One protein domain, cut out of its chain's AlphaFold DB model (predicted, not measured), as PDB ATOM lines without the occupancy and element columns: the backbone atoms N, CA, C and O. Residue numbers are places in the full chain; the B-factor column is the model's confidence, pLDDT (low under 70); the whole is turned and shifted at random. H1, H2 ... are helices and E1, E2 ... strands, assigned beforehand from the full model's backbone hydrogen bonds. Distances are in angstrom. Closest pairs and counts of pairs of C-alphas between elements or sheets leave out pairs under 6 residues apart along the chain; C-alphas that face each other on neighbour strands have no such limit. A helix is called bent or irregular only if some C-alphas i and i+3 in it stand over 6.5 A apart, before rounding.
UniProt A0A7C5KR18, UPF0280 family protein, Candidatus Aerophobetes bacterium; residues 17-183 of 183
ATOM      1  N   PHE A  17     -25.122 -25.355  28.336       98.19
ATOM      2  CA  PHE A  17     -25.864 -24.813  29.467       98.19
ATOM      3  C   PHE A  17     -25.374 -23.397  29.743       98.19
ATOM      4  O   PHE A  17     -24.167 -23.179  29.793       98.19
ATOM      5  N   SER A  18     -26.313 -22.472  29.936       97.94
ATOM      6  CA  SER A  18     -26.057 -21.082  30.309       97.94
ATOM      7  C   SER A  18     -26.645 -20.817  31.684       97.94
ATOM      8  O   SER A  18     -27.825 -21.097  31.904       97.94
ATOM      9  N   PHE A  19     -25.832 -20.328  32.612       97.94
ATOM     10  CA  PHE A  19     -26.280 -19.986  33.957       97.94
ATOM     11  C   PHE A  19     -25.402 -18.894  34.569       97.94
ATOM     12  O   PHE A  19     -24.233 -18.744  34.214       97.94
ATOM     13  N   GLU A  20     -25.977 -18.150  35.510       97.81
ATOM     14  CA  GLU A  20     -25.299 -17.069  36.224       97.81
ATOM     15  C   GLU A  20     -25.004 -17.470  37.672       97.81
ATOM     16  O   GLU A  20     -25.793 -18.176  38.307       97.81
ATOM     17  N   VAL A  21     -23.866 -17.017  38.200       98.31
ATOM     18  CA  VAL A  21     -23.497 -17.154  39.614       98.31
ATOM     19  C   VAL A  21     -22.887 -15.843  40.093       98.31
ATOM     20  O   VAL A  21     -21.799 -15.463  39.660       98.31
ATOM     21  N   SER A  22     -23.558 -15.180  41.034       96.69
ATOM     22  CA  SER A  22     -23.101 -13.900  41.581       96.69
ATOM     23  C   SER A  22     -22.842 -13.995  43.084       96.69
ATOM     24  O   SER A  22     -23.693 -14.451  43.847       96.69
ATOM     25  N   ILE A  23     -21.684 -13.506  43.531       96.75
ATOM     26  CA  ILE A  23     -21.302 -13.406  44.947       96.75
ATOM     27  C   ILE A  23     -20.661 -12.041  45.185       96.75
ATOM     28  O   ILE A  23     -19.595 -11.738  44.646       96.75
ATOM     29  N   LYS A  24     -21.298 -11.231  46.040       93.81
ATOM     30  CA  LYS A  24     -20.926  -9.830  46.303       93.81
ATOM     31  C   LYS A  24     -20.824  -9.027  44.991       93.81
ATOM     32  O   LYS A  24     -21.850  -8.822  44.344       93.81
ATOM     33  N   GLU A  25     -19.631  -8.557  44.622       90.94
ATOM     34  CA  GLU A  25     -19.369  -7.783  43.399       90.94
ATOM     35  C   GLU A  25     -19.044  -8.654  42.177       90.94
ATOM     36  O   GLU A  25     -19.061  -8.144  41.062       90.94
ATOM     37  N   SER A  26     -18.734  -9.941  42.366       93.69
ATOM     38  CA  SER A  26     -18.468 -10.858  41.252       93.69
ATOM     39  C   SER A  26     -19.784 -11.381  40.697       93.69
ATOM     40  O   SER A  26     -20.612 -11.880  41.459       93.69
ATOM     41  N   ASP A  27     -19.957 -11.293  39.385       95.50
ATOM     42  CA  ASP A  27     -21.163 -11.728  38.690       95.50
ATOM     43  C   ASP A  27     -20.770 -12.497  37.432       95.50
ATOM     44  O   ASP A  27     -20.430 -11.894  36.416       95.50
ATOM     45  N   LEU A  28     -20.761 -13.825  37.523       98.12
ATOM     46  CA  LEU A  28     -20.285 -14.691  36.455       98.12
ATOM     47  C   LEU A  28     -21.433 -15.136  35.560       98.12
ATOM     48  O   LEU A  28     -22.431 -15.647  36.064       98.12
ATOM     49  N   LEU A  29     -21.231 -15.066  34.247       98.25
ATOM     50  CA  LEU A  29     -21.987 -15.865  33.289       98.25
ATOM     51  C   LEU A  29     -21.123 -17.046  32.849       98.25
ATOM     52  O   LEU A  29     -19.985 -16.872  32.412       98.25
ATOM     53  N   VAL A  30     -21.670 -18.256  32.945       98.69
ATOM     54  CA  VAL A  30     -20.963 -19.482  32.574       98.69
ATOM     55  C   VAL A  30     -21.709 -20.218  31.474       98.69
ATOM     56  O   VAL A  30     -22.897 -20.516  31.603       98.69
ATOM     57  N   LEU A  31     -20.975 -20.562  30.415       98.56
ATOM     58  CA  LEU A  31     -21.424 -21.464  29.359       98.56
ATOM     59  C   LEU A  31     -20.617 -22.759  29.422       98.56
ATOM     60  O   LEU A  31     -19.400 -22.727  29.251       98.56
ATOM     61  N   ALA A  32     -21.261 -23.905  29.632       98.44
ATOM     62  CA  ALA A  32     -20.565 -25.188  29.772       98.44
ATOM     63  C   ALA A  32     -21.334 -26.359  29.148       98.44
ATOM     64  O   ALA A  32     -22.551 -26.315  28.990       98.44
ATOM     65  N   ASP A  33     -20.634 -27.451  28.823       97.94
ATOM     66  CA  ASP A  33     -21.273 -28.688  28.335       97.94
ATOM     67  C   ASP A  33     -21.949 -29.517  29.447       97.94
ATOM     68  O   ASP A  33     -22.536 -30.565  29.178       97.94
ATOM     69  N   LYS A  34     -21.927 -29.020  30.689       98.00
ATOM     70  CA  LYS A  34     -22.678 -29.535  31.839       98.00
ATOM     71  C   LYS A  34     -23.253 -28.387  32.668       98.00
ATOM     72  O   LYS A  34     -22.637 -27.332  32.784       98.00
ATOM     73  N   ASN A  35     -24.399 -28.617  33.303       98.12
ATOM     74  CA  ASN A  35     -25.001 -27.669  34.240       98.12
ATOM     75  C   ASN A  35     -24.261 -27.714  35.596       98.12
ATOM     76  O   ASN A  35     -24.400 -28.687  36.337       98.12
ATOM     77  N   LEU A  36     -23.444 -26.697  35.907       98.44
ATOM     78  CA  LEU A  36     -22.504 -26.699  37.045       98.44
ATOM     79  C   LEU A  36     -22.610 -25.475  37.997       98.44
ATOM     80  O   LEU A  36     -21.575 -25.012  38.486       98.44
ATOM     81  N   PRO A  37     -23.804 -24.947  38.340       98.56
ATOM     82  CA  PRO A  37     -23.929 -23.727  39.145       98.56
ATOM     83  C   PRO A  37     -23.302 -23.880  40.535       98.56
ATOM     84  O   PRO A  37     -22.493 -23.053  40.937       98.56
ATOM     85  N   LYS A  38     -23.558 -24.999  41.227       98.44
ATOM     86  CA  LYS A  38     -22.992 -25.255  42.563       98.44
ATOM     87  C   LYS A  38     -21.460 -25.334  42.559       98.44
ATOM     88  O   LYS A  38     -20.810 -24.800  43.447       98.44
ATOM     89  N   ARG A  39     -20.869 -25.978  41.545       98.69
ATOM     90  CA  ARG A  39     -19.400 -26.057  41.410       98.69
ATOM     91  C   ARG A  39     -18.786 -24.698  41.092       98.69
ATOM     92  O   ARG A  39     -17.687 -24.405  41.548       98.69
ATOM     93  N   THR A  40     -19.509 -23.880  40.332       98.75
ATOM     94  CA  THR A  40     -19.112 -22.506  40.010       98.75
ATOM     95  C   THR A  40     -19.141 -21.635  41.261       98.75
ATOM     96  O   THR A  40     -18.177 -20.927  41.526       98.75
ATOM     97  N   GLU A  41     -20.196 -21.745  42.071       98.75
ATOM     98  CA  GLU A  41     -20.320 -21.057  43.358       98.75
ATOM     99  C   GLU A  41     -19.187 -21.444  44.319       98.75
ATOM    100  O   GLU A  41     -18.488 -20.571  44.827       98.75
ATOM    101  N   GLU A  42     -18.930 -22.746  44.498       98.62
ATOM    102  CA  GLU A  42     -17.827 -23.259  45.325       98.62
ATOM    103  C   GLU A  42     -16.461 -22.703  44.873       98.62
ATOM    104  O   GLU A  42     -15.668 -22.239  45.698       98.62
ATOM    105  N   ALA A  43     -16.188 -22.706  43.562       98.69
ATOM    106  CA  ALA A  43     -14.943 -22.179  43.004       98.69
ATOM    107  C   ALA A  43     -14.822 -20.656  43.171       98.69
ATOM    108  O   ALA A  43     -13.745 -20.159  43.511       98.69
ATOM    109  N   LEU A  44     -15.915 -19.915  42.974       98.69
ATOM    110  CA  LEU A  44     -15.945 -18.465  43.145       98.69
ATOM    111  C   LEU A  44     -15.726 -18.070  44.612       98.69
ATOM    112  O   LEU A  44     -14.943 -17.161  44.880       98.69
ATOM    113  N   ILE A  45     -16.346 -18.778  45.564       98.62
ATOM    114  CA  ILE A  45     -16.115 -18.574  47.004       98.62
ATOM    115  C   ILE A  45     -14.638 -18.765  47.337       98.62
ATOM    116  O   ILE A  45     -14.065 -17.934  48.040       98.62
ATOM    117  N   TRP A  46     -14.015 -19.831  46.826       98.06
ATOM    118  CA  TRP A  46     -12.598 -20.104  47.068       98.06
ATOM    119  C   TRP A  46     -11.703 -18.976  46.536       98.06
ATOM    120  O   TRP A  46     -10.916 -18.416  47.298       98.06
ATOM    121  N   CYS A  47     -11.899 -18.559  45.278       98.38
ATOM    122  CA  CYS A  47     -11.139 -17.457  44.678       98.38
ATOM    123  C   CYS A  47     -11.281 -16.163  45.491       98.38
ATOM    124  O   CYS A  47     -10.295 -15.504  45.817       98.38
ATOM    125  N   ARG A  48     -12.522 -15.807  45.846       98.12
ATOM    126  CA  ARG A  48     -12.805 -14.590  46.609       98.12
ATOM    127  C   ARG A  48     -12.213 -14.633  48.008       98.12
ATOM    128  O   ARG A  48     -11.679 -13.623  48.448       98.12
ATOM    129  N   LYS A  49     -12.292 -15.774  48.696       98.19
ATOM    130  CA  LYS A  49     -11.730 -15.936  50.040       98.19
ATOM    131  C   LYS A  49     -10.227 -15.666  50.039       98.19
ATOM    132  O   LYS A  49      -9.770 -14.889  50.871       98.19
ATOM    133  N   ASP A  50      -9.493 -16.254  49.098       98.12
ATOM    134  CA  ASP A  50      -8.041 -16.084  49.003       98.12
ATOM    135  C   ASP A  50      -7.660 -14.619  48.733       98.12
ATOM    136  O   ASP A  50      -6.780 -14.073  49.402       98.12
ATOM    137  N   ILE A  51      -8.373 -13.946  47.821       98.31
ATOM    138  CA  ILE A  51      -8.156 -12.521  47.520       98.31
ATOM    139  C   ILE A  51      -8.501 -11.640  48.730       98.31
ATOM    140  O   ILE A  51      -7.706 -10.789  49.130       98.31
ATOM    141  N   GLU A  52      -9.683 -11.821  49.325       98.19
ATOM    142  CA  GLU A  52     -10.163 -11.005  50.446       98.19
ATOM    143  C   GLU A  52      -9.273 -11.168  51.685       98.19
ATOM    144  O   GLU A  52      -8.939 -10.176  52.335       98.19
ATOM    145  N   GLN A  53      -8.839 -12.395  51.987       98.00
ATOM    146  CA  GLN A  53      -7.929 -12.671  53.096       98.00
ATOM    147  C   GLN A  53      -6.553 -12.038  52.864       98.00
ATOM    148  O   GLN A  53      -5.994 -11.439  53.786       98.00
ATOM    149  N   TYR A  54      -6.024 -12.113  51.639       97.88
ATOM    150  CA  TYR A  54      -4.744 -11.486  51.325       97.88
ATOM    151  C   TYR A  54      -4.816  -9.958  51.412       97.88
ATOM    152  O   TYR A  54      -3.927  -9.339  51.994       97.88
ATOM    153  N   ILE A  55      -5.898  -9.348  50.909       97.75
ATOM    154  CA  ILE A  55      -6.161  -7.907  51.042       97.75
ATOM    155  C   ILE A  55      -6.259  -7.496  52.512       97.75
ATOM    156  O   ILE A  55      -5.726  -6.457  52.886       97.75
ATOM    157  N   TYR A  56      -6.924  -8.294  53.351       97.50
ATOM    158  CA  TYR A  56      -7.045  -8.002  54.781       97.50
ATOM    159  C   TYR A  56      -5.673  -7.927  55.467       97.50
ATOM    160  O   TYR A  56      -5.426  -7.023  56.261       97.50
ATOM    161  N   GLN A  57      -4.764  -8.843  55.124       96.50
ATOM    162  CA  GLN A  57      -3.399  -8.871  55.660       96.50
ATOM    163  C   GLN A  57      -2.469  -7.843  54.995       96.50
ATOM    164  O   GLN A  57      -1.520  -7.373  55.616       96.50
ATOM    165  N   ASN A  58      -2.739  -7.480  53.737       96.00
ATOM    166  CA  ASN A  58      -1.917  -6.583  52.927       96.00
ATOM    167  C   ASN A  58      -2.804  -5.524  52.234       96.00
ATOM    168  O   ASN A  58      -3.005  -5.603  51.019       96.00
ATOM    169  N   PRO A  59      -3.313  -4.501  52.953       96.31
ATOM    170  CA  PRO A  59      -4.288  -3.551  52.403       96.31
ATOM    171  C   PRO A  59      -3.834  -2.832  51.127       96.31
ATOM    172  O   PRO A  59      -4.654  -2.544  50.255       96.31
ATOM    173  N   ILE A  60      -2.521  -2.612  50.980       95.88
ATOM    174  CA  ILE A  60      -1.920  -1.998  49.789       95.88
ATOM    175  C   ILE A  60      -2.198  -2.787  48.501       95.88
ATOM    176  O   ILE A  60      -2.290  -2.186  47.435       95.88
ATOM    177  N   PHE A  61      -2.423  -4.105  48.589       97.06
ATOM    178  CA  PHE A  61      -2.787  -4.942  47.443       97.06
ATOM    179  C   PHE A  61      -4.035  -4.418  46.730       97.06
ATOM    180  O   PHE A  61      -4.103  -4.446  45.505       97.06
ATOM    181  N   LYS A  62      -5.011  -3.915  47.498       96.88
ATOM    182  CA  LYS A  62      -6.288  -3.431  46.969       96.88
ATOM    183  C   LYS A  62      -6.170  -2.069  46.289       96.88
ATOM    184  O   LYS A  62      -6.922  -1.791  45.360       96.88
ATOM    185  N   THR A  63      -5.302  -1.201  46.802       95.94
ATOM    186  CA  THR A  63      -5.279   0.226  46.447       95.94
ATOM    187  C   THR A  63      -4.102   0.623  45.572       95.94
ATOM    188  O   THR A  63      -4.096   1.740  45.064       95.94
ATOM    189  N   SER A  64      -3.093  -0.239  45.421       96.06
ATOM    190  CA  SER A  64      -1.939   0.063  44.580       96.06
ATOM    191  C   SER A  64      -2.353   0.173  43.116       96.06
ATOM    192  O   SER A  64      -3.043  -0.705  42.598       96.06
ATOM    193  N   PHE A  65      -1.879   1.224  42.451       95.88
ATOM    194  CA  PHE A  65      -1.906   1.360  40.993       95.88
ATOM    195  C   PHE A  65      -0.572   0.955  40.351       95.88
ATOM    196  O   PHE A  65      -0.475   0.904  39.129       95.88
ATOM    197  N   GLU A  66       0.422   0.613  41.172       96.88
ATOM    198  CA  GLU A  66       1.753   0.166  40.765       96.88
ATOM    199  C   GLU A  66       1.964  -1.318  41.112       96.88
ATOM    200  O   GLU A  66       1.303  -1.840  42.028       96.88
ATOM    201  N   PRO A  67       2.889  -2.011  40.426       97.19
ATOM    202  CA  PRO A  67       3.208  -3.392  40.747       97.19
ATOM    203  C   PRO A  67       3.695  -3.560  42.181       97.19
ATOM    204  O   PRO A  67       4.385  -2.708  42.735       97.19
ATOM    205  N   ILE A  68       3.400  -4.720  42.760       96.12
ATOM    206  CA  ILE A  68       3.949  -5.127  44.055       96.12
ATOM    207  C   ILE A  68       4.881  -6.336  43.874       96.12
ATOM    208  O   ILE A  68       4.719  -7.088  42.908       96.12
ATOM    209  N   PRO A  69       5.847  -6.568  44.779       95.00
ATOM    210  CA  PRO A  69       6.693  -7.758  44.727       95.00
ATOM    211  C   PRO A  69       5.890  -9.044  44.952       95.00
ATOM    212  O   PRO A  69       5.062  -9.102  45.862       95.00
ATOM    213  N   VAL A  70       6.175 -10.083  44.163       93.88
ATOM    214  CA  VAL A  70       5.667 -11.443  44.406       93.88
ATOM    215  C   VAL A  70       6.344 -12.005  45.658       93.88
ATOM    216  O   VAL A  70       7.554 -11.854  45.821       93.88
ATOM    217  N   LYS A  71       5.570 -12.658  46.529       93.12
ATOM    218  CA  LYS A  71       6.054 -13.341  47.737       93.12
ATOM    219  C   LYS A  71       5.731 -14.833  47.657       93.12
ATOM    220  O   LYS A  71       4.751 -15.214  47.021       93.12
ATOM    221  N   GLU A  72       6.545 -15.666  48.299       88.00
ATOM    222  CA  GLU A  72       6.417 -17.133  48.245       88.00
ATOM    223  C   GLU A  72       5.123 -17.665  48.884       88.00
ATOM    224  O   GLU A  72       4.621 -18.710  48.482       88.00
ATOM    225  N   ASP A  73       4.559 -16.942  49.851       90.69
ATOM    226  CA  ASP A  73       3.382 -17.326  50.636       90.69
ATOM    227  C   ASP A  73       2.049 -16.828  50.049       90.69
ATOM    228  O   ASP A  73       0.986 -17.014  50.648       90.69
ATOM    229  N   MET A  74       2.079 -16.200  48.870       96.06
ATOM    230  CA  MET A  74       0.872 -15.723  48.200       96.06
ATOM    231  C   MET A  74      -0.017 -16.894  47.741       96.06
ATOM    232  O   MET A  74       0.469 -17.832  47.097       96.06
ATOM    233  N   PRO A  75      -1.343 -16.829  47.981       97.44
ATOM    234  CA  PRO A  75      -2.283 -17.774  47.391       97.44
ATOM    235  C   PRO A  75      -2.175 -17.790  45.857       97.44
ATOM    236  O   PRO A  75      -1.944 -16.738  45.259       97.44
ATOM    237  N   PRO A  76      -2.418 -18.928  45.182       97.94
ATOM    238  CA  PRO A  76      -2.192 -19.054  43.740       97.94
ATOM    239  C   PRO A  76      -2.833 -17.957  42.873       97.94
ATOM    240  O   PRO A  76      -2.188 -17.442  41.962       97.94
ATOM    241  N   ILE A  77      -4.076 -17.559  43.169       98.50
ATOM    242  CA  ILE A  77      -4.771 -16.491  42.431       98.50
ATOM    243  C   ILE A  77      -4.152 -15.109  42.676       98.50
ATOM    244  O   ILE A  77      -4.013 -14.318  41.747       98.50
ATOM    245  N   VAL A  78      -3.700 -14.836  43.902       98.44
ATOM    246  CA  VAL A  78      -3.008 -13.593  44.274       98.44
ATOM    247  C   VAL A  78      -1.654 -13.510  43.570       98.44
ATOM    248  O   VAL A  78      -1.298 -12.456  43.037       98.44
ATOM    249  N   THR A  79      -0.925 -14.626  43.504       98.38
ATOM    250  CA  THR A  79       0.332 -14.735  42.754       98.38
ATOM    251  C   THR A  79       0.110 -14.448  41.273       98.38
ATOM    252  O   THR A  79       0.819 -13.618  40.707       98.38
ATOM    253  N   ALA A  80      -0.907 -15.066  40.661       98.12
ATOM    254  CA  ALA A  80      -1.237 -14.857  39.251       98.12
ATOM    255  C   ALA A  80      -1.583 -13.389  38.949       98.12
ATOM    256  O   ALA A  80      -1.018 -12.802  38.026       98.12
ATOM    257  N   MET A  81      -2.432 -12.763  39.775       98.25
ATOM    258  CA  MET A  81      -2.766 -11.337  39.659       98.25
ATOM    259  C   MET A  81      -1.521 -10.449  39.765       98.25
ATOM    260  O   MET A  81      -1.339  -9.531  38.966       98.25
ATOM    261  N   THR A  82      -0.644 -10.736  40.729       98.12
ATOM    262  CA  THR A  82       0.581  -9.956  40.956       98.12
ATOM    263  C   THR A  82       1.537 -10.060  39.770       98.12
ATOM    264  O   THR A  82       2.035  -9.047  39.284       98.12
ATOM    265  N   GLN A  83       1.760 -11.274  39.263       97.62
ATOM    266  CA  GLN A  83       2.631 -11.514  38.114       97.62
ATOM    267  C   GLN A  83       2.087 -10.873  36.834       97.62
ATOM    268  O   GLN A  83       2.856 -10.292  36.069       97.62
ATOM    269  N   ALA A  84       0.775 -10.952  36.591       96.81
ATOM    270  CA  ALA A  84       0.147 -10.304  35.442       96.81
ATOM    271  C   ALA A  84       0.325  -8.779  35.499       96.81
ATOM    272  O   ALA A  84       0.741  -8.164  34.519       96.81
ATOM    273  N   ALA A  85       0.092  -8.185  36.669       97.00
ATOM    274  CA  ALA A  85       0.211  -6.750  36.876       97.00
ATOM    275  C   ALA A  85       1.657  -6.237  36.727       97.00
ATOM    276  O   ALA A  85       1.880  -5.189  36.120       97.00
ATOM    277  N   GLN A  86       2.653  -7.014  37.179       97.19
ATOM    278  CA  GLN A  86       4.076  -6.701  36.989       97.19
ATOM    279  C   GLN A  86       4.480  -6.599  35.513       97.19
ATOM    280  O   GLN A  86       5.256  -5.713  35.160       97.19
ATOM    281  N   LYS A  87       3.947  -7.461  34.638       95.94
ATOM    282  CA  LYS A  87       4.310  -7.481  33.207       95.94
ATOM    283  C   LYS A  87       3.928  -6.203  32.461       95.94
ATOM    284  O   LYS A  87       4.555  -5.887  31.456       95.94
ATOM    285  N   VAL A  88       2.902  -5.496  32.930       94.94
ATOM    286  CA  VAL A  88       2.355  -4.296  32.270       94.94
ATOM    287  C   VAL A  88       2.393  -3.053  33.162       94.94
ATOM    288  O   VAL A  88       1.777  -2.044  32.843       94.94
ATOM    289  N   ASN A  89       3.155  -3.118  34.258       96.56
ATOM    290  CA  ASN A  89       3.400  -2.028  35.199       96.56
ATOM    291  C   ASN A  89       2.129  -1.388  35.802       96.56
ATOM    292  O   ASN A  89       1.997  -0.166  35.837       96.56
ATOM    293  N   VAL A  90       1.197  -2.216  36.282       96.38
ATOM    294  CA  VAL A  90      -0.040  -1.775  36.958       96.38
ATOM    295  C   VAL A  90      -0.195  -2.426  38.335       96.38
ATOM    296  O   VAL A  90       0.586  -3.293  38.725       96.38
ATOM    297  N   GLY A  91      -1.229  -2.028  39.073       97.62
ATOM    298  CA  GLY A  91      -1.620  -2.649  40.336       97.62
ATOM    299  C   GLY A  91      -2.295  -4.024  40.180       97.62
ATOM    300  O   GLY A  91      -3.037  -4.228  39.215       97.62
ATOM    301  N   PRO A  92      -2.142  -4.960  41.141       97.56
ATOM    302  CA  PRO A  92      -2.697  -6.321  41.050       97.56
ATOM    303  C   PRO A  92      -4.211  -6.394  40.846       97.56
ATOM    304  O   PRO A  92      -4.706  -7.288  40.159       97.56
ATOM    305  N   MET A  93      -4.964  -5.448  41.413       96.56
ATOM    306  CA  MET A  93      -6.423  -5.425  41.276       96.56
ATOM    307  C   MET A  93      -6.898  -5.174  39.844       96.56
ATOM    308  O   MET A  93      -8.038  -5.515  39.539       96.56
ATOM    309  N   ALA A  94      -6.044  -4.663  38.951       95.19
ATOM    310  CA  ALA A  94      -6.368  -4.541  37.531       95.19
ATOM    311  C   ALA A  94      -6.607  -5.908  36.858       95.19
ATOM    312  O   ALA A  94      -7.310  -5.974  35.857       95.19
ATOM    313  N   ALA A  95      -6.068  -6.997  37.420       96.69
ATOM    314  CA  ALA A  95      -6.201  -8.351  36.885       96.69
ATOM    315  C   ALA A  95      -7.317  -9.181  37.554       96.69
ATOM    316  O   ALA A  95      -7.480 -10.356  37.232       96.69
ATOM    317  N   VAL A  96      -8.070  -8.621  38.513       97.50
ATOM    318  CA  VAL A  96      -8.943  -9.417  39.399       97.50
ATOM    319  C   VAL A  96     -10.059 -10.161  38.662       97.50
ATOM    320  O   VAL A  96     -10.340 -11.315  38.986       97.50
ATOM    321  N   ALA A  97     -10.707  -9.525  37.685       96.75
ATOM    322  CA  ALA A  97     -11.866 -10.110  37.023       96.75
ATOM    323  C   ALA A  97     -11.454 -11.270  36.104       96.75
ATOM    324  O   ALA A  97     -11.986 -12.375  36.266       96.75
ATOM    325  N   GLY A  98     -10.439 -11.059  35.262       97.81
ATOM    326  CA  GLY A  98      -9.800 -12.101  34.459       97.81
ATOM    327  C   GLY A  98      -9.217 -13.244  35.288       97.81
ATOM    328  O   GLY A  98      -9.475 -14.404  34.976       97.81
ATOM    329  N   ALA A  99      -8.531 -12.952  36.399       98.44
ATOM    330  CA  ALA A  99      -8.002 -13.992  37.284       98.44
ATOM    331  C   ALA A  99      -9.121 -14.857  37.892       98.44
ATOM    332  O   ALA A  99      -9.010 -16.080  37.935       98.44
ATOM    333  N   ILE A 100     -10.236 -14.254  38.323       98.69
ATOM    334  CA  ILE A 100     -11.397 -15.016  38.806       98.69
ATOM    335  C   ILE A 100     -11.986 -15.880  37.683       98.69
ATOM    336  O   ILE A 100     -12.246 -17.062  37.913       98.69
ATOM    337  N   ALA A 101     -12.178 -15.323  36.483       98.69
ATOM    338  CA  ALA A 101     -12.717 -16.065  35.343       98.69
ATOM    339  C   ALA A 101     -11.843 -17.285  35.002       98.69
ATOM    340  O   ALA A 101     -12.352 -18.399  34.859       98.69
ATOM    341  N   GLU A 102     -10.524 -17.093  34.962       98.75
ATOM    342  CA  GLU A 102      -9.541 -18.139  34.698       98.75
ATOM    343  C   GLU A 102      -9.554 -19.229  35.772       98.75
ATOM    344  O   GLU A 102      -9.684 -20.413  35.455       98.75
ATOM    345  N   PHE A 103      -9.440 -18.860  37.049       98.75
ATOM    346  CA  PHE A 103      -9.355 -19.841  38.129       98.75
ATOM    347  C   PHE A 103     -10.658 -20.626  38.292       98.75
ATOM    348  O   PHE A 103     -10.613 -21.847  38.475       98.75
ATOM    349  N   VAL A 104     -11.816 -19.970  38.166       98.88
ATOM    350  CA  VAL A 104     -13.116 -20.656  38.155       98.88
ATOM    351  C   VAL A 104     -13.207 -21.590  36.950       98.88
ATOM    352  O   VAL A 104     -13.517 -22.769  37.122       98.88
ATOM    353  N   GLY A 105     -12.863 -21.121  35.748       98.75
ATOM    354  CA  GLY A 105     -12.879 -21.932  34.531       98.75
ATOM    355  C   GLY A 105     -11.988 -23.170  34.632       98.75
ATOM    356  O   GLY A 105     -12.456 -24.291  34.419       98.75
ATOM    357  N   LYS A 106     -10.736 -23.003  35.073       98.62
ATOM    358  CA  LYS A 106      -9.795 -24.106  35.323       98.62
ATOM    359  C   LYS A 106     -10.316 -25.094  36.369       98.62
ATOM    360  O   LYS A 106     -10.096 -26.297  36.234       98.62
ATOM    361  N   LYS A 107     -11.039 -24.638  37.401       98.56
ATOM    362  CA  LYS A 107     -11.689 -25.547  38.361       98.56
ATOM    363  C   LYS A 107     -12.855 -26.311  37.744       98.56
ATOM    364  O   LYS A 107     -12.957 -27.516  37.982       98.56
ATOM    365  N   LEU A 108     -13.686 -25.659  36.936       98.75
ATOM    366  CA  LEU A 108     -14.820 -26.294  36.263       98.75
ATOM    367  C   LEU A 108     -14.389 -27.345  35.236       98.75
ATOM    368  O   LEU A 108     -15.065 -28.364  35.118       98.75
ATOM    369  N   LEU A 109     -13.234 -27.172  34.584       98.62
ATOM    370  CA  LEU A 109     -12.663 -28.150  33.644       98.62
ATOM    371  C   LEU A 109     -12.340 -29.522  34.265       98.62
ATOM    372  O   LEU A 109     -12.152 -30.492  33.538       98.62
ATOM    373  N   ASN A 110     -12.351 -29.657  35.596       98.31
ATOM    374  CA  ASN A 110     -12.311 -30.976  36.246       98.31
ATOM    375  C   ASN A 110     -13.643 -31.745  36.125       98.31
ATOM    376  O   ASN A 110     -13.712 -32.929  36.447       98.31
ATOM    377  N   PHE A 111     -14.715 -31.075  35.697       98.38
ATOM    378  CA  PHE A 111     -16.074 -31.609  35.637       98.38
ATOM    379  C   PHE A 111     -16.680 -31.546  34.231       98.38
ATOM    380  O   PHE A 111     -17.541 -32.374  33.926       98.38
ATOM    381  N   CYS A 112     -16.253 -30.610  33.383       98.06
ATOM    382  CA  CYS A 112     -16.717 -30.401  32.006       98.06
ATOM    383  C   CYS A 112     -15.556 -30.470  31.000       98.06
ATOM    384  O   CYS A 112     -14.394 -30.446  31.394       98.06
ATOM    385  N   HIS A 113     -15.850 -30.555  29.697       97.69
ATOM    386  CA  HIS A 113     -14.792 -30.557  28.674       97.69
ATOM    387  C   HIS A 113     -14.658 -29.247  27.900       97.69
ATOM    388  O   HIS A 113     -13.709 -29.085  27.133       97.69
ATOM    389  N   GLN A 114     -15.625 -28.349  28.041       97.94
ATOM    390  CA  GLN A 114     -15.573 -26.995  27.513       97.94
ATOM    391  C   GLN A 114     -16.336 -26.069  28.452       97.94
ATOM    392  O   GLN A 114     -17.408 -26.423  28.957       97.94
ATOM    393  N   VAL A 115     -15.763 -24.897  28.687       98.75
ATOM    394  CA  VAL A 115     -16.317 -23.866  29.552       98.75
ATOM    395  C   VAL A 115     -15.914 -22.489  29.040       98.75
ATOM    396  O   VAL A 115     -14.784 -22.278  28.602       98.75
ATOM    397  N   ILE A 116     -16.853 -21.557  29.106       98.75
ATOM    398  CA  ILE A 116     -16.630 -20.126  28.941       98.75
ATOM    399  C   ILE A 116     -17.087 -19.488  30.245       98.75
ATOM    400  O   ILE A 116     -18.234 -19.690  30.641       98.75
ATOM    401  N   VAL A 117     -16.196 -18.772  30.920       98.69
ATOM    402  CA  VAL A 117     -16.507 -18.018  32.138       98.69
ATOM    403  C   VAL A 117     -16.305 -16.550  31.823       98.69
ATOM    404  O   VAL A 117     -15.181 -16.138  31.558       98.69
ATOM    405  N   GLU A 118     -17.387 -15.781  31.835       97.94
ATOM    406  CA  GLU A 118     -17.375 -14.326  31.705       97.94
ATOM    407  C   GLU A 118     -17.533 -13.688  33.086       97.94
ATOM    408  O   GLU A 118     -18.379 -14.110  33.875       97.94
ATOM    409  N   ASN A 119     -16.699 -12.691  33.374       96.12
ATOM    410  CA  ASN A 119     -16.741 -11.872  34.576       96.12
ATOM    411  C   ASN A 119     -16.588 -10.393  34.192       96.12
ATOM    412  O   ASN A 119     -15.494  -9.825  34.210       96.12
ATOM    413  N   GLY A 120     -17.689  -9.768  33.799       91.06
ATOM    414  CA  GLY A 120     -17.701  -8.445  33.198       91.06
ATOM    415  C   GLY A 120     -17.101  -8.451  31.790       91.06
ATOM    416  O   GLY A 120     -17.599  -9.109  30.882       91.06
ATOM    417  N   GLY A 121     -16.043  -7.661  31.594       91.44
ATOM    418  CA  GLY A 121     -15.329  -7.564  30.314       91.44
ATOM    419  C   GLY A 121     -14.301  -8.674  30.081       91.44
ATOM    420  O   GLY A 121     -13.707  -8.717  29.005       91.44
ATOM    421  N   ASP A 122     -14.091  -9.550  31.068       96.50
ATOM    422  CA  ASP A 122     -13.032 -10.553  31.049       96.50
ATOM    423  C   ASP A 122     -13.602 -11.961  30.896       96.50
ATOM    424  O   ASP A 122     -14.568 -12.341  31.560       96.50
ATOM    425  N   ILE A 123     -12.985 -12.751  30.022       98.06
ATOM    426  CA  ILE A 123     -13.429 -14.086  29.643       98.06
ATOM    427  C   ILE A 123     -12.261 -15.056  29.760       98.06
ATOM    428  O   ILE A 123     -11.196 -14.825  29.198       98.06
ATOM    429  N   PHE A 124     -12.502 -16.193  30.405       98.75
ATOM    430  CA  PHE A 124     -11.708 -17.402  30.209       98.75
ATOM    431  C   PHE A 124     -12.475 -18.370  29.314       98.75
ATOM    432  O   PHE A 124     -13.657 -18.637  29.547       98.75
ATOM    433  N   MET A 125     -11.807 -18.927  28.307       98.62
ATOM    434  CA  MET A 125     -12.433 -19.801  27.325       98.62
ATOM    435  C   MET A 125     -11.604 -21.062  27.086       98.62
ATOM    436  O   MET A 125     -10.451 -20.989  26.681       98.62
ATOM    437  N   GLN A 126     -12.238 -22.223  27.257       98.62
ATOM    438  CA  GLN A 126     -11.790 -23.519  26.748       98.62
ATOM    439  C   GLN A 126     -12.933 -24.131  25.945       98.62
ATOM    440  O   GLN A 126     -13.982 -24.450  26.507       98.62
ATOM    441  N   VAL A 127     -12.754 -24.324  24.638       98.06
ATOM    442  CA  VAL A 127     -13.836 -24.796  23.757       98.06
ATOM    443  C   VAL A 127     -13.379 -25.886  22.804       98.06
ATOM    444  O   VAL A 127     -12.195 -26.057  22.541       98.06
ATOM    445  N   LYS A 128     -14.343 -26.653  22.284       97.38
ATOM    446  CA  LYS A 128     -14.103 -27.708  21.281       97.38
ATOM    447  C   LYS A 128     -14.575 -27.346  19.879       97.38
ATOM    448  O   LYS A 128     -14.403 -28.121  18.944       97.38
ATOM    449  N   LYS A 129     -15.247 -26.208  19.741       96.38
ATOM    450  CA  LYS A 129     -15.747 -25.681  18.474       96.38
ATOM    451  C   LYS A 129     -15.487 -24.190  18.439       96.38
ATOM    452  O   LYS A 129     -15.581 -23.548  19.484       96.38
ATOM    453  N   LYS A 130     -15.240 -23.687  17.236       97.62
ATOM    454  CA  LYS A 130     -15.063 -22.273  16.939       97.62
ATOM    455  C   LYS A 130     -16.104 -21.396  17.630       97.62
ATOM    456  O   LYS A 130     -17.294 -21.743  17.655       97.62
ATOM    457  N   LYS A 131     -15.661 -20.266  18.176       97.38
ATOM    458  CA  LYS A 131     -16.516 -19.256  18.810       97.38
ATOM    459  C   LYS A 131     -16.269 -17.885  18.206       97.38
ATOM    460  O   LYS A 131     -15.161 -17.567  17.800       97.38
ATOM    461  N   ILE A 132     -17.328 -17.083  18.180       97.06
ATOM    462  CA  ILE A 132     -17.279 -15.678  17.792       97.06
ATOM    463  C   ILE A 132     -17.476 -14.853  19.059       97.06
ATOM    464  O   ILE A 132     -18.493 -14.998  19.738       97.06
ATOM    465  N   VAL A 133     -16.497 -14.015  19.383       96.25
ATOM    466  CA  VAL A 133     -16.511 -13.133  20.552       96.25
ATOM    467  C   VAL A 133     -16.735 -11.709  20.069       96.25
ATOM    468  O   VAL A 133     -15.840 -11.089  19.499       96.25
ATOM    469  N   GLY A 134     -17.958 -11.211  20.245       93.81
ATOM    470  CA  GLY A 134     -18.323  -9.844  19.877       93.81
ATOM    471  C   GLY A 134     -17.729  -8.814  20.834       93.81
ATOM    472  O   GLY A 134     -17.654  -9.047  22.038       93.81
ATOM    473  N   ILE A 135     -17.346  -7.655  20.299       91.50
ATOM    474  CA  ILE A 135     -16.865  -6.519  21.086       91.50
ATOM    475  C   ILE A 135     -18.016  -5.529  21.267       91.50
ATOM    476  O   ILE A 135     -18.567  -4.999  20.298       91.50
ATOM    477  N   TYR A 136     -18.370  -5.265  22.523       88.31
ATOM    478  CA  TYR A 136     -19.368  -4.266  22.891       88.31
ATOM    479  C   TYR A 136     -18.683  -3.055  23.527       88.31
ATOM    480  O   TYR A 136     -18.120  -3.153  24.613       88.31
ATOM    481  N   ALA A 137     -18.755  -1.909  22.852       87.00
ATOM    482  CA  ALA A 137     -18.068  -0.669  23.222       87.00
ATOM    483  C   ALA A 137     -19.071   0.471  23.494       87.00
ATOM    484  O   ALA A 137     -18.894   1.609  23.060       87.00
ATOM    485  N   GLY A 138     -20.193   0.150  24.152       83.25
ATOM    486  CA  GLY A 138     -21.208   1.131  24.543       83.25
ATOM    487  C   GLY A 138     -21.786   1.910  23.357       83.25
ATOM    488  O   GLY A 138     -22.307   1.308  22.417       83.25
ATOM    489  N   SER A 139     -21.706   3.244  23.417       83.06
ATOM    490  CA  SER A 139     -22.210   4.174  22.393       83.06
ATOM    491  C   SER A 139     -21.316   4.307  21.158       83.06
ATOM    492  O   SER A 139     -21.673   5.043  20.239       83.06
ATOM    493  N   SER A 140     -20.164   3.633  21.127       85.88
ATOM    494  CA  SER A 140     -19.285   3.648  19.960       85.88
ATOM    495  C   SER A 140     -20.043   3.190  18.706       85.88
ATOM    496  O   SER A 140     -20.760   2.183  18.757       85.88
ATOM    497  N   PRO A 141     -19.865   3.843  17.541       86.75
ATOM    498  CA  PRO A 141     -20.497   3.413  16.293       86.75
ATOM    499  C   PRO A 141     -20.035   2.023  15.824       86.75
ATOM    500  O   PRO A 141     -20.671   1.450  14.933       86.75
ATOM    501  N   LEU A 142     -18.950   1.492  16.400       86.38
ATOM    502  CA  LEU A 142     -18.405   0.154  16.146       86.38
ATOM    503  C   LEU A 142     -18.930  -0.917  17.119       86.38
ATOM    504  O   LEU A 142     -18.680  -2.105  16.911       86.38
ATOM    505  N   SER A 143     -19.668  -0.521  18.159       86.00
ATOM    506  CA  SER A 143     -20.197  -1.432  19.176       86.00
ATOM    507  C   SER A 143     -21.084  -2.514  18.548       86.00
ATOM    508  O   SER A 143     -21.998  -2.211  17.780       86.00
ATOM    509  N   GLY A 144     -20.785  -3.786  18.832       85.81
ATOM    510  CA  GLY A 144     -21.508  -4.939  18.287       85.81
ATOM    511  C   GLY A 144     -21.273  -5.214  16.796       85.81
ATOM    512  O   GLY A 144     -21.924  -6.096  16.242       85.81
ATOM    513  N   LYS A 145     -20.363  -4.482  16.134       89.81
ATOM    514  CA  LYS A 145     -20.033  -4.667  14.705       89.81
ATOM    515  C   LYS A 145     -18.699  -5.366  14.467       89.81
ATOM    516  O   LYS A 145     -18.428  -5.782  13.345       89.81
ATOM    517  N   ILE A 146     -17.870  -5.472  15.502       91.62
ATOM    518  CA  ILE A 146     -16.565  -6.130  15.453       91.62
ATOM    519  C   ILE A 146     -16.628  -7.373  16.331       91.62
ATOM    520  O   ILE A 146     -17.160  -7.335  17.442       91.62
ATOM    521  N   ALA A 147     -16.082  -8.473  15.826       94.50
ATOM    522  CA  ALA A 147     -15.951  -9.706  16.572       94.50
ATOM    523  C   ALA A 147     -14.631 -10.396  16.240       94.50
ATOM    524  O   ALA A 147     -14.065 -10.205  15.164       94.50
ATOM    525  N   MET A 148     -14.168 -11.208  17.179       95.19
ATOM    526  CA  MET A 148     -12.988 -12.047  17.030       95.19
ATOM    527  C   MET A 148     -13.433 -13.488  16.856       95.19
ATOM    528  O   MET A 148     -14.338 -13.961  17.548       95.19
ATOM    529  N   GLU A 149     -12.791 -14.180  15.932       97.44
ATOM    530  CA  GLU A 149     -12.960 -15.611  15.751       97.44
ATOM    531  C   GLU A 149     -11.900 -16.338  16.580       97.44
ATOM    532  O   GLU A 149     -10.714 -16.058  16.440       97.44
ATOM    533  N   ILE A 150     -12.344 -17.224  17.471       97.94
ATOM    534  CA  ILE A 150     -11.483 -18.011  18.356       97.94
ATOM    535  C   ILE A 150     -11.628 -19.475  17.974       97.94
ATOM    536  O   ILE A 150     -12.727 -20.045  18.074       97.94
ATOM    537  N   GLU A 151     -10.530 -20.083  17.538       97.94
ATOM    538  CA  GLU A 151     -10.507 -21.491  17.179       97.94
ATOM    539  C   GLU A 151     -10.203 -22.379  18.398       97.94
ATOM    540  O   GLU A 151      -9.536 -21.949  19.342       97.94
ATOM    541  N   PRO A 152     -10.669 -23.643  18.424       97.62
ATOM    542  CA  PRO A 152     -10.450 -24.539  19.561       97.62
ATOM    543  C   PRO A 152      -8.980 -24.720  19.948       97.62
ATOM    544  O   PRO A 152      -8.677 -24.805  21.137       97.62
ATOM    545  N   GLN A 153      -8.079 -24.773  18.962       97.69
ATOM    546  CA  GLN A 153      -6.639 -24.950  19.177       97.69
ATOM    547  C   GLN A 153      -5.958 -23.754  19.848       97.69
ATOM    548  O   GLN A 153      -4.879 -23.926  20.406       97.69
ATOM    549  N   ASP A 154      -6.589 -22.579  19.823       97.25
ATOM    550  CA  ASP A 154      -6.073 -21.382  20.487       97.25
ATOM    551  C   ASP A 154      -6.474 -21.345  21.967       97.25
ATOM    552  O   ASP A 154      -6.103 -20.421  22.682       97.25
ATOM    553  N   THR A 155      -7.248 -22.336  22.437       97.94
ATOM    554  CA  THR A 155      -7.731 -22.415  23.819       97.94
ATOM    555  C   THR A 155      -6.956 -23.448  24.652       97.94
ATOM    556  O   THR A 155      -6.573 -24.493  24.115       97.94
ATOM    557  N   PRO A 156      -6.737 -23.221  25.963       98.19
ATOM    558  CA  PRO A 156      -7.356 -22.191  26.802       98.19
ATOM    559  C   PRO A 156      -6.841 -20.779  26.501       98.19
ATOM    560  O   PRO A 156      -5.662 -20.604  26.220       98.19
ATOM    561  N   ILE A 157      -7.734 -19.790  26.555       98.44
ATOM    562  CA  ILE A 157      -7.399 -18.388  26.281       98.44
ATOM    563  C   ILE A 157      -8.154 -17.441  27.212       98.44
ATOM    564  O   ILE A 157      -9.332 -17.652  27.520       98.44
ATOM    565  N   GLY A 158      -7.463 -16.394  27.651       98.12
ATOM    566  CA  GLY A 158      -8.029 -15.215  28.289       98.12
ATOM    567  C   GLY A 158      -8.314 -14.125  27.257       98.12
ATOM    568  O   GLY A 158      -7.468 -13.826  26.414       98.12
ATOM    569  N   ILE A 159      -9.497 -13.523  27.326       97.69
ATOM    570  CA  ILE A 159      -9.898 -12.375  26.508       97.69
ATOM    571  C   ILE A 159     -10.399 -11.302  27.465       97.69
ATOM    572  O   ILE A 159     -11.427 -11.492  28.106       97.69
ATOM    573  N   CYS A 160      -9.686 -10.187  27.561       94.44
ATOM    574  CA  CYS A 160     -10.019  -9.109  28.488       94.44
ATOM    575  C   CYS A 160     -10.347  -7.837  27.719       94.44
ATOM    576  O   CYS A 160      -9.640  -7.480  26.775       94.44
ATOM    577  N   CYS A 161     -11.406  -7.147  28.130       91.00
ATOM    578  CA  CYS A 161     -11.858  -5.907  27.518       91.00
ATOM    579  C   CYS A 161     -11.962  -4.803  28.569       91.00
ATOM    580  O   CYS A 161     -12.727  -4.903  29.530       91.00
ATOM    581  N   SER A 162     -11.231  -3.715  28.339       84.75
ATOM    582  CA  SER A 162     -11.418  -2.456  29.055       84.75
ATOM    583  C   SER A 162     -12.108  -1.457  28.136       84.75
ATOM    584  O   SER A 162     -11.746  -1.341  26.968       84.75
ATOM    585  N   ALA A 163     -13.076  -0.710  28.658       73.00
ATOM    586  CA  ALA A 163     -13.761   0.345  27.923       73.00
ATOM    587  C   ALA A 163     -13.774   1.629  28.760       73.00
ATOM    588  O   ALA A 163     -14.226   1.638  29.906       73.00
ATOM    589  N   GLY A 164     -13.252   2.724  28.196       61.28
ATOM    590  CA  GLY A 164     -13.222   4.033  28.862       61.28
ATOM    591  C   GLY A 164     -14.606   4.665  29.009       61.28
ATOM    592  O   GLY A 164     -14.860   5.418  29.944       61.28
ATOM    593  N   THR A 165     -15.529   4.320  28.111       58.09
ATOM    594  CA  THR A 165     -16.859   4.939  27.999       58.09
ATOM    595  C   THR A 165     -17.985   4.091  28.601       58.09
ATOM    596  O   THR A 165     -19.124   4.554  28.712       58.09
ATOM    597  N   PHE A 166     -17.700   2.848  29.007       61.91
ATOM    598  CA  PHE A 166     -18.706   1.892  29.470       61.91
ATOM    599  C   PHE A 166     -18.098   0.827  30.396       61.91
ATOM    600  O   PHE A 166     -17.122   0.183  30.042       61.91
ATOM    601  N   GLY A 167     -18.698   0.586  31.563       60.41
ATOM    602  CA  GLY A 167     -18.241  -0.449  32.500       60.41
ATOM    603  C   GLY A 167     -18.367  -0.036  33.966       60.41
ATOM    604  O   GLY A 167     -18.835   1.059  34.279       60.41
ATOM    605  N   HIS A 168     -17.987  -0.944  34.869       58.88
ATOM    606  CA  HIS A 168     -17.978  -0.712  36.323       58.88
ATOM    607  C   HIS A 168     -16.585  -0.405  36.886       58.88
ATOM    608  O   HIS A 168     -16.481   0.095  38.005       58.88
ATOM    609  N   SER A 169     -15.534  -0.706  36.124       61.62
ATOM    610  CA  SER A 169     -14.143  -0.508  36.525       61.62
ATOM    611  C   SER A 169     -13.681   0.916  36.224       61.62
ATOM    612  O   SER A 169     -14.124   1.529  35.253       61.62
ATOM    613  N   LEU A 170     -12.767   1.436  37.046       63.41
ATOM    614  CA  LEU A 170     -12.091   2.699  36.762       63.41
ATOM    615  C   LEU A 170     -11.206   2.519  35.524       63.41
ATOM    616  O   LEU A 170     -10.303   1.686  35.529       63.41
ATOM    617  N   SER A 171     -11.452   3.317  34.492       66.19
ATOM    618  CA  SER A 171     -10.590   3.420  33.318       66.19
ATOM    619  C   SER A 171     -10.020   4.831  33.245       66.19
ATOM    620  O   SER A 171     -10.749   5.804  33.429       66.19
ATOM    621  N   LEU A 172      -8.714   4.930  33.003       69.38
ATOM    622  CA  LEU A 172      -8.007   6.193  32.753       69.38
ATOM    623  C   LEU A 172      -7.748   6.417  31.252       69.38
ATOM    624  O   LEU A 172      -7.064   7.366  30.884       69.38
ATOM    625  N   GLY A 173      -8.229   5.511  30.393       64.88
ATOM    626  CA  GLY A 173      -7.994   5.551  28.952       64.88
ATOM    627  C   GLY A 173      -9.073   6.314  28.183       64.88
ATOM    628  O   GLY A 173     -10.213   6.418  28.625       64.88
ATOM    629  N   GLU A 174      -8.711   6.789  26.991       73.81
ATOM    630  CA  GLU A 174      -9.604   7.532  26.085       73.81
ATOM    631  C   GLU A 174     -10.227   6.653  24.984       73.81
ATOM    632  O   GLU A 174     -11.121   7.092  24.264       73.81
ATOM    633  N   ALA A 175      -9.768   5.406  24.837       82.75
ATOM    634  CA  ALA A 175     -10.287   4.481  23.835       82.75
ATOM    635  C   ALA A 175     -11.681   3.947  24.210       82.75
ATOM    636  O   ALA A 175     -11.940   3.592  25.366       82.75
ATOM    637  N   ASP A 176     -12.548   3.805  23.202       83.12
ATOM    638  CA  ASP A 176     -13.888   3.220  23.352       83.12
ATOM    639  C   ASP A 176     -13.831   1.793  23.915       83.12
ATOM    640  O   ASP A 176     -14.593   1.448  24.817       83.12
ATOM    641  N   ALA A 177     -12.910   0.974  23.398       87.69
ATOM    642  CA  ALA A 177     -12.588  -0.346  23.922       87.69
ATOM    643  C   ALA A 177     -11.152  -0.744  23.552       87.69
ATOM    644  O   ALA A 177     -10.688  -0.481  22.441       87.69
ATOM    645  N   VAL A 178     -10.472  -1.422  24.472       90.88
ATOM    646  CA  VAL A 178      -9.191  -2.099  24.255       90.88
ATOM    647  C   VAL A 178      -9.378  -3.555  24.639       90.88
ATOM    648  O   VAL A 178      -9.800  -3.850  25.757       90.88
ATOM    649  N   VAL A 179      -9.054  -4.455  23.712       93.56
ATOM    650  CA  VAL A 179      -9.193  -5.900  23.903       93.56
ATOM    651  C   VAL A 179      -7.826  -6.561  23.826       93.56
ATOM    652  O   VAL A 179      -7.061  -6.307  22.896       93.56
ATOM    653  N   VAL A 180      -7.526  -7.408  24.806       95.81
ATOM    654  CA  VAL A 180      -6.276  -8.167  24.906       95.81
ATOM    655  C   VAL A 180      -6.601  -9.654  24.924       95.81
ATOM    656  O   VAL A 180      -7.526 -10.077  25.616       95.81
ATOM    657  N   LEU A 181      -5.821 -10.442  24.181       96.94
ATOM    658  CA  LEU A 181      -5.858 -11.899  24.216       96.94
ATOM    659  C   LEU A 181      -4.529 -12.412  24.759       96.94
ATOM    660  O   LEU A 181      -3.468 -11.946  24.339       96.94
ATOM    661  N   SER A 182      -4.587 -13.370  25.677       95.38
ATOM    662  CA  SER A 182      -3.407 -14.035  26.234       95.38
ATOM    663  C   SER A 182      -3.720 -15.500  26.538       95.38
ATOM    664  O   SER A 182      -4.826 -15.772  27.007       95.38
ATOM    665  N   PRO A 183      -2.769 -16.428  26.322       89.56
ATOM    666  CA  PRO A 183      -2.829 -17.777  26.887       89.56
ATOM    667  C   PRO A 183      -2.877 -17.771  28.421       89.56
ATOM    668  O   PRO A 183      -2.359 -16.789  29.014       89.56
TER     669      PRO A 183
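What this domain is: This is residues 17 to 183 of the 183 residues of the protein "UPF0280 family protein" of Candidatus Aerophobetes bacterium (UniProt A0A7C5KR18). A twisted sheet of six strands has two helices, H1 and H4, packed over one face, with H2 and H3 farther out against these helices and off the sheet. A small separate hairpin, E5 and E6, lies over the opposite face, loosely set. The 167 printed residues hold four named helices and eight named strands, in the order E1 E2 H1 H2 H3 H4 E3 E4 E5 E6 E7 E8. The large sheet runs E1 E2 E3 E4 E7 E8, all antiparallel, and the class is mixed. The whole is compact, with a radius of gyration of the C-alphas of 15.9 A and spans of 41 by 40 by 29 A.

How they stand to each other: E1, residues 17 to 23, and E2, residues 26 to 32, form a hairpin, with N 19 and O 30 at 3.1 A. H1, residues 37 to 57, is on the sheet over E1 and E2, at a height over the sheet of 9.5 A; its Glu 41 and Val 21 have the closest C-alphas of H1 and E1, 6.3 A apart. H2, residues 60 to 63, and H1 touch only at the corner, and only just, with 3 pairs of C-alphas within 8 A, the closest those of Ile 55 and Phe 61, 5.8 A apart. H3, residues 76 to 87, touches residues 47 to 54 of H1 at a steep tilt of 66 degrees, the same way; the closest C-alphas, of Ile 51 and Val 78, are 6.2 A apart. H4, residues 92 to 108, is on the same face as H1, 7.7 A over the sheet. H4 and H1 run opposite ways at a shallow tilt of 33 degrees, only just short of steep; the closest C-alphas, of Ala 43 and Val 104, are 5.4 A apart. H4 is irregular, with C-alphas 94 and 97 7.8 A apart, and 10 of 13 O i to N i+4 pairs within hydrogen-bond range; in H1 and H3 every such pair is, and H2 is too short for one. E3, residues 115 to 119, pairs with E2 through N 29 and O 118 at 3.0 A and with E4, residues 122 to 126, through N 117 and O 124 at 2.9 A. E5, residues 131 to 135, and E6, residues 146 to 150, form a hairpin, with N 133 and O 148 at 2.8 A. E7, residues 157 to 162, pairs with E4 through N 123 and O 159 at 2.8 A and with the edge strand E8, residues 178 to 182, through N 160 and O 180 at 2.9 A.

Where its parts are: E1 begins at C-alpha 17 (-25.864, -24.813, 29.467) and is 19.8 A long; E2 is 18.5 A. H1 measures 30.2 A, H3 16.9 A, H4 23.8 A and E7 16.7 A. E8 ends at C-alpha 182 (-3.407, -14.035, 26.234).

The domain as a whole: The C-alphas of Asp 73 and Pro 141 are the two farthest apart, 46.7 A. The printed part has no cut. The links H2 to H3 and E7 to E8 are long, and residues 164 to 173 in the latter have pLDDT under 70.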